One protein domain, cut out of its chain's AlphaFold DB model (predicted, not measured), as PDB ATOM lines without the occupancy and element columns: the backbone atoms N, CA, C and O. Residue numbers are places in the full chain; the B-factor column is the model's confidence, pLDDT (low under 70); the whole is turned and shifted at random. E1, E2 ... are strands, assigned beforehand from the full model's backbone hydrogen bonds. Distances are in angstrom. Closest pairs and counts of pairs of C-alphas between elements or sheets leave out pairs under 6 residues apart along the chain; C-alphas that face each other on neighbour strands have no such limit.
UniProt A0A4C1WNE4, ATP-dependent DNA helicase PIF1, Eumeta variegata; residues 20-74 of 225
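What this domain is: This is residues 20 to 74 of the 225 residues of the protein "ATP-dependent DNA helicase PIF1" of Eumeta variegata (UniProt A0A4C1WNE4). This model is a flat, open V: a small three-strand sheet, E1, E2 and E3, lies at the closed end, the long loop of residues 25 to 39 reaches out from E1 and E2 as one arm, and the hairpin of E4 and E5 makes the other. E3 runs on into E4, and this second arm makes most of the length. The printed part has 55 residues with five named strands, E1 to E5 along the chain, and no named helix; the sheets E1 - E2 - E3 and E4 - E5 are antiparallel. The class is all strand, though under half of the residues, 26 of 55, are in named elements. The whole is only just loose, close to extended, with a radius of gyration of the C-alphas of 15.1 A and spans of 44 by 34 by 10 A.

How they stand to each other: Begin at E1, residues 20 to 24, and look across to E2, residues 40 to 44. They form a hairpin with a long link, antiparallel at 162 degrees; N 24 and O 40 are 2.8 A apart, within hydrogen-bond range, and C-alphas 20 and 43 face each other at 4.5 A. Go on through a tight link to E3, residues 50 to 53, which forms a hairpin with E2, antiparallel at 150 degrees, with N 53 and O 41 within hydrogen-bond range at 2.8 A and C-alphas 44 and 50 facing each other at 4.4 A. E1, E2 and E3 are a meander, each strand the antiparallel neighbour of the one before; E1 and E3 are the edge strands. Across a break of 2 residues E3 runs on into E4, residues 56 to 61, at 39 degrees, though the two are apart. E4 and E5, residues 68 to 73, form a hairpin, antiparallel at 155 degrees, with N 58 and O 71 within hydrogen-bond range at 2.8 A and C-alphas 57 and 72 facing each other at 4.1 A. E5 is apart from E1, E2 and E3, and E4 is apart from E1 and E2.

Where its parts are: Find C-alpha 20 at (26.010, 0.877, 28.474); from there E1 runs 10.8 A to Ile 24. E2 covers 13.4 A from Ser 40 to Asp 44, and E3 9.6 A from Val 50 to Ile 53. Look for C-alpha 56 at (39.452, 11.494, 24.836), where E4 begins its 16.7 A to Pro 61. E5 runs 16.2 A from Thr 68 and ends with C-alpha 73 at (40.628, 7.736, 28.727).

The domain as a whole: The two C-alphas farthest apart are those of Gly 49 and Tyr 64, 44.7 A. The printed part has no cut. The link E1 to E2, with 15 residues, is long, and the link E4 to E5, with 6, is short. The mean pLDDT of the printed part is 84.1; look for values under 70 at residues 29, 31, 33 and 35.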
ATOM      1  N   ILE A  20      25.129   1.384  29.523       90.88
ATOM      2  CA  ILE A  20      26.010   0.877  28.474       90.88
ATOM      3  C   ILE A  20      25.259  -0.220  27.724       90.88
ATOM      4  O   ILE A  20      24.878  -1.218  28.330       90.88
ATOM      5  N   THR A  21      25.079  -0.041  26.420       90.19
ATOM      6  CA  THR A  21      24.451  -1.041  25.548       90.19
ATOM      7  C   THR A  21      25.491  -1.980  24.949       90.19
ATOM      8  O   THR A  21      25.288  -3.188  24.907       90.19
ATOM      9  N   GLU A  22      26.635  -1.439  24.530       90.00
ATOM     10  CA  GLU A  22      27.683  -2.205  23.860       90.00
ATOM     11  C   GLU A  22      29.074  -1.627  24.151       90.00
ATOM     12  O   GLU A  22      29.263  -0.408  24.209       90.00
ATOM     13  N   ILE A  23      30.067  -2.505  24.301       91.06
ATOM     14  CA  ILE A  23      31.482  -2.134  24.410       91.06
ATOM     15  C   ILE A  23      32.200  -2.647  23.164       91.06
ATOM     16  O   ILE A  23      32.309  -3.854  22.955       91.06
ATOM     17  N   ILE A  24      32.710  -1.719  22.360       88.56
ATOM     18  CA  ILE A  24      33.369  -1.988  21.085       88.56
ATOM     19  C   ILE A  24      34.877  -1.894  21.301       88.56
ATOM     20  O   ILE A  24      35.429  -0.812  21.530       88.56
ATOM     21  N   TRP A  25      35.544  -3.040  21.231       86.81
ATOM     22  CA  TRP A  25      36.997  -3.122  21.328       86.81
ATOM     23  C   TRP A  25      37.628  -3.032  19.936       86.81
ATOM     24  O   TRP A  25      37.133  -3.685  19.017       86.81
ATOM     25  N   PRO A  26      38.719  -2.261  19.765       81.31
ATOM     26  CA  PRO A  26      39.407  -2.172  18.477       81.31
ATOM     27  C   PRO A  26      40.108  -3.484  18.108       81.31
ATOM     28  O   PRO A  26      40.186  -3.831  16.937       81.31
ATOM     29  N   ASN A  27      40.581  -4.225  19.113       80.06
ATOM     30  CA  ASN A  27      41.341  -5.457  18.956       80.06
ATOM     31  C   ASN A  27      40.787  -6.563  19.859       80.06
ATOM     32  O   ASN A  27      40.214  -6.307  20.921       80.06
ATOM     33  N   PHE A  28      40.998  -7.820  19.461       76.75
ATOM     34  CA  PHE A  28      40.693  -8.969  20.313       76.75
ATOM     35  C   PHE A  28      41.561  -8.956  21.575       76.75
ATOM     36  O   PHE A  28      42.698  -8.494  21.549       76.75
ATOM     37  N   ARG A  29      41.065  -9.558  22.666       69.56
ATOM     38  CA  ARG A  29      41.699  -9.552  24.004       69.56
ATOM     39  C   ARG A  29      43.215  -9.824  24.003       69.56
ATOM     40  O   ARG A  29      43.929  -9.264  24.820       69.56
ATOM     41  N   ARG A  30      43.709 -10.700  23.117       71.38
ATOM     42  CA  ARG A  30      45.139 -11.064  23.028       71.38
ATOM     43  C   ARG A  30      46.012 -10.047  22.274       71.38
ATOM     44  O   ARG A  30      47.224 -10.106  22.423       71.38
ATOM     45  N   GLY A  31      45.412  -9.149  21.494       69.56
ATOM     46  CA  GLY A  31      46.096  -8.091  20.745       69.56
ATOM     47  C   GLY A  31      46.090  -6.726  21.437       69.56
ATOM     48  O   GLY A  31      46.680  -5.796  20.908       69.56
ATOM     49  N   GLN A  32      45.443  -6.601  22.602       72.25
ATOM     50  CA  GLN A  32      45.418  -5.356  23.371       72.25
ATOM     51  C   GLN A  32      46.696  -5.184  24.187       72.25
ATOM     52  O   GLN A  32      46.768  -5.582  25.352       72.25
ATOM     53  N   LEU A  33      47.716  -4.632  23.549       67.12
ATOM     54  CA  LEU A  33      49.040  -4.433  24.134       67.12
ATOM     55  C   LEU A  33      49.383  -2.948  24.283       67.12
ATOM     56  O   LEU A  33      50.258  -2.617  25.085       67.12
ATOM     57  N   TYR A  34      48.692  -2.064  23.561       74.88
ATOM     58  CA  TYR A  34      49.077  -0.667  23.408       74.88
ATOM     59  C   TYR A  34      48.068   0.301  24.032       74.88
ATOM     60  O   TYR A  34      46.906  -0.021  24.286       74.88
ATOM     61  N   ALA A  35      48.526   1.526  24.301       64.25
ATOM     62  CA  ALA A  35      47.706   2.570  24.914       64.25
ATOM     63  C   ALA A  35      46.585   3.064  23.982       64.25
ATOM     64  O   ALA A  35      45.623   3.679  24.444       64.25
ATOM     65  N   GLU A  36      46.683   2.792  22.679       72.00
ATOM     66  CA  GLU A  36      45.644   3.112  21.699       72.00
ATOM     67  C   GLU A  36      44.447   2.146  21.747       72.00
ATOM     68  O   GLU A  36      43.376   2.489  21.245       72.00
ATOM     69  N   ASP A  37      44.578   0.995  22.416       78.88
ATOM     70  CA  ASP A  37      43.578  -0.085  22.448       78.88
ATOM     71  C   ASP A  37      42.384   0.175  23.392       78.88
ATOM     72  O   ASP A  37      41.707  -0.757  23.844       78.88
ATOM     73  N   ILE A  38      42.112   1.439  23.723       83.81
ATOM     74  CA  ILE A  38      41.009   1.829  24.610       83.81
ATOM     75  C   ILE A  38      39.678   1.627  23.861       83.81
ATOM     76  O   ILE A  38      39.539   2.094  22.726       83.81
ATOM     77  N   PRO A  39      38.673   0.972  24.473       89.12
ATOM     78  CA  PRO A  39      37.423   0.674  23.793       89.12
ATOM     79  C   PRO A  39      36.609   1.939  23.557       89.12
ATOM     80  O   PRO A  39      36.725   2.924  24.287       89.12
ATOM     81  N   SER A  40      35.723   1.874  22.570       90.44
ATOM     82  CA  SER A  40      34.609   2.812  22.444       90.44
ATOM     83  C   SER A  40      33.355   2.187  23.049       90.44
ATOM     84  O   SER A  40      33.180   0.972  23.012       90.44
ATOM     85  N   VAL A  41      32.480   3.001  23.627       92.50
ATOM     86  CA  VAL A  41      31.310   2.507  24.366       92.50
ATOM     87  C   VAL A  41      30.052   3.145  23.812       92.50
ATOM     88  O   VAL A  41      29.992   4.362  23.668       92.50
ATOM     89  N   ARG A  42      29.041   2.331  23.517       91.75
ATOM     90  CA  ARG A  42      27.698   2.806  23.198       91.75
ATOM     91  C   ARG A  42      26.902   2.961  24.486       91.75
ATOM     92  O   ARG A  42      26.818   2.029  25.286       91.75
ATOM     93  N   VAL A  43      26.365   4.155  24.697       90.31
ATOM     94  CA  VAL A  43      25.625   4.515  25.905       90.31
ATOM     95  C   VAL A  43      24.282   5.099  25.508       90.31
ATOM     96  O   VAL A  43      24.222   6.005  24.679       90.31
ATOM     97  N   ASP A  44      23.223   4.580  26.112       90.06
ATOM     98  CA  ASP A  44      21.881   5.140  26.030       90.06
ATOM     99  C   ASP A  44      21.641   6.059  27.233       90.06
ATOM    100  O   ASP A  44      21.684   5.608  28.380       90.06
ATOM    101  N   PHE A  45      21.432   7.349  26.970       85.50
ATOM    102  CA  PHE A  45      21.134   8.364  27.988       85.50
ATOM    103  C   PHE A  45      19.628   8.665  28.100       85.50
ATOM    104  O   PHE A  45      19.230   9.521  28.884       85.50
ATOM    105  N   GLY A  46      18.779   7.992  27.315       80.06
ATOM    106  CA  GLY A  46      17.321   8.122  27.347       80.06
ATOM    107  C   GLY A  46      16.741   9.364  26.659       80.06
ATOM    108  O   GLY A  46      15.533   9.404  26.444       80.06
ATOM    109  N   SER A  47      17.557  10.363  26.303       70.25
ATOM    110  CA  SER A  47      17.084  11.635  25.729       70.25
ATOM    111  C   SER A  47      17.201  11.752  24.205       70.25
ATOM    112  O   SER A  47      16.457  12.532  23.625       70.25
ATOM    113  N   ASP A  48      18.108  11.008  23.558       76.50
ATOM    114  CA  ASP A  48      18.388  11.135  22.110       76.50
ATOM    115  C   ASP A  48      18.950   9.827  21.489       76.50
ATOM    116  O   ASP A  48      19.704   9.814  20.517       76.50
ATOM    117  N   GLY A  49      18.582   8.682  22.079       84.00
ATOM    118  CA  GLY A  49      19.012   7.355  21.636       84.00
ATOM    119  C   GLY A  49      20.425   6.957  22.080       84.00
ATOM    120  O   GLY A  49      20.964   7.431  23.082       84.00
ATOM    121  N   VAL A  50      21.015   6.005  21.349       89.56
ATOM    122  CA  VAL A  50      22.303   5.393  21.703       89.56
ATOM    123  C   VAL A  50      23.459   6.178  21.084       89.56
ATOM    124  O   VAL A  50      23.609   6.231  19.862       89.56
ATOM    125  N   HIS A  51      24.347   6.709  21.923       90.94
ATOM    126  CA  HIS A  51      25.506   7.489  21.491       90.94
ATOM    127  C   HIS A  51      26.812   6.705  21.618       90.94
ATOM    128  O   HIS A  51      27.074   6.049  22.628       90.94
ATOM    129  N   LEU A  52      27.675   6.815  20.604       91.88
ATOM    130  CA  LEU A  52      29.020   6.242  20.623       91.88
ATOM    131  C   LEU A  52      30.007   7.200  21.300       91.88
ATOM    132  O   LEU A  52      30.351   8.247  20.756       91.88
ATOM    133  N   ILE A  53      30.518   6.799  22.459       92.12
ATOM    134  CA  ILE A  53      31.521   7.531  23.226       92.12
ATOM    135  C   ILE A  53      32.909   6.980  22.908       92.12
ATOM    136  O   ILE A  53      33.204   5.807  23.152       92.12
ATOM    137  N   LYS A  54      33.772   7.850  22.378       91.31
ATOM    138  CA  LYS A  54      35.170   7.542  22.063       91.31
ATOM    139  C   LYS A  54      36.110   8.001  23.188       91.31
ATOM    140  O   LYS A  54      35.763   8.915  23.940       91.31
ATOM    141  N   PRO A  55      37.304   7.397  23.314       90.31
ATOM    142  CA  PRO A  55      38.332   7.867  24.238       90.31
ATOM    143  C   PRO A  55      38.779   9.294  23.903       90.31
ATOM    144  O   PRO A  55      39.002   9.614  22.738       90.31
ATOM    145  N   ILE A  56      38.960  10.118  24.932       89.44
ATOM    146  CA  ILE A  56      39.452  11.494  24.836       89.44
ATOM    147  C   ILE A  56      40.844  11.561  25.466       89.44
ATOM    148  O   ILE A  56      41.101  10.927  26.493       89.44
ATOM    149  N   SER A  57      41.730  12.343  24.857       89.81
ATOM    150  CA  SER A  57      43.027  12.708  25.423       89.81
ATOM    151  C   SER A  57      42.924  14.019  26.193       89.81
ATOM    152  O   SER A  57      42.447  15.019  25.662       89.81
ATOM    153  N   ILE A  58      43.368  14.016  27.447       87.88
ATOM    154  CA  ILE A  58      43.425  15.204  28.298       87.88
ATOM    155  C   ILE A  58      44.876  15.450  28.688       87.88
ATOM    156  O   ILE A  58      45.552  14.540  29.169       87.88
ATOM    157  N   GLN A  59      45.334  16.682  28.502       89.44
ATOM    158  CA  GLN A  59      46.678  17.112  28.862       89.44
ATOM    159  C   GLN A  59      46.663  17.882  30.181       89.44
ATOM    160  O   GLN A  59      45.764  18.682  30.443       89.44
ATOM    161  N   PHE A  60      47.666  17.629  31.015       87.06
ATOM    162  CA  PHE A  60      47.833  18.261  32.313       87.06
ATOM    163  C   PHE A  60      49.260  18.794  32.436       87.06
ATOM    164  O   PHE A  60      50.206  18.056  32.145       87.06
ATOM    165  N   PRO A  61      49.447  20.040  32.896       88.44
ATOM    166  CA  PRO A  61      50.778  20.539  33.197       88.44
ATOM    167  C   PRO A  61      51.358  19.745  34.372       88.44
ATOM    168  O   PRO A  61      50.715  19.596  35.419       88.44
ATOM    169  N   ALA A  62      52.567  19.215  34.205       85.12
ATOM    170  CA  ALA A  62      53.278  18.583  35.304       85.12
ATOM    171  C   ALA A  62      53.707  19.649  36.324       85.12
ATOM    172  O   ALA A  62      54.006  20.795  35.978       85.12
ATOM    173  N   LYS A  63      53.756  19.271  37.607       81.81
ATOM    174  CA  LYS A  63      54.354  20.138  38.633       81.81
ATOM    175  C   LYS A  63      55.827  20.389  38.295       81.81
ATOM    176  O   LYS A  63      56.466  19.524  37.708       81.81
ATOM    177  N   TYR A  64      56.359  21.542  38.701       80.12
ATOM    178  CA  TYR A  64      57.779  21.903  38.548       80.12
ATOM    179  C   TYR A  64      58.291  21.955  37.100       80.12
ATOM    180  O   TYR A  64      59.464  21.698  36.851       80.12
ATOM    181  N   SER A  65      57.426  22.292  36.141       76.31
ATOM    182  CA  SER A  65      57.826  22.513  34.743       76.31
ATOM    183  C   SER A  65      58.454  21.291  34.057       76.31
ATOM    184  O   SER A  65      59.098  21.440  33.023       76.31
ATOM    185  N   TYR A  66      58.204  20.072  34.557       80.31
ATOM    186  CA  TYR A  66      58.612  18.802  33.926       80.31
ATOM    187  C   TYR A  66      57.862  18.489  32.608       80.31
ATOM    188  O   TYR A  66      57.808  17.342  32.172       80.31
ATOM    189  N   GLY A  67      57.269  19.496  31.966       86.75
ATOM    190  CA  GLY A  67      56.496  19.368  30.734       86.75
ATOM    191  C   GLY A  67      55.011  19.075  30.960       86.75
ATOM    192  O   GLY A  67      54.429  19.408  31.994       86.75
ATOM    193  N   THR A  68      54.393  18.468  29.950       88.19
ATOM    194  CA  THR A  68      52.953  18.188  29.898       88.19
ATOM    195  C   THR A  68      52.730  16.681  29.899       88.19
ATOM    196  O   THR A  68      53.306  15.964  29.087       88.19
ATOM    197  N   ALA A  69      51.881  16.194  30.804       87.12
ATOM    198  CA  ALA A  69      51.457  14.802  30.843       87.12
ATOM    199  C   ALA A  69      50.125  14.642  30.105       87.12
ATOM    200  O   ALA A  69      49.171  15.368  30.382       87.12
ATOM    201  N   GLU A  70      50.027  13.668  29.205       87.62
ATOM    202  CA  GLU A  70      48.781  13.331  28.517       87.62
ATOM    203  C   GLU A  70      48.164  12.056  29.096       87.62
ATOM    204  O   GLU A  70      48.848  11.068  29.364       87.62
ATOM    205  N   ARG A  71      46.842  12.065  29.277       86.88
ATOM    206  CA  ARG A  71      46.056  10.893  29.652       86.88
ATOM    207  C   ARG A  71      44.936  10.682  28.651       86.88
ATOM    208  O   ARG A  71      44.006  11.483  28.579       86.88
ATOM    209  N   ARG A  72      44.962   9.537  27.978       87.06
ATOM    210  CA  ARG A  72      43.859   9.068  27.140       87.06
ATOM    211  C   ARG A  72      42.922   8.183  27.956       87.06
ATOM    212  O   ARG A  72      43.361   7.228  28.591       87.06
ATOM    213  N   MET A  73      41.635   8.516  28.000       88.38
ATOM    214  CA  MET A  73      40.628   7.736  28.727       88.38
ATOM    215  C   MET A  73      39.223   7.956  28.169       88.38
ATOM    216  O   MET A  73      38.946   8.954  27.512       88.38
ATOM    217  N   LEU A  74      38.304   7.047  28.481       91.06
ATOM    218  CA  LEU A  74      36.885   7.306  28.262       91.06
ATOM    219  C   LEU A  74      36.384   8.357  29.267       91.06
ATOM    220  O   LEU A  74      36.670   8.230  30.461       91.06
TER     221      LEU A  74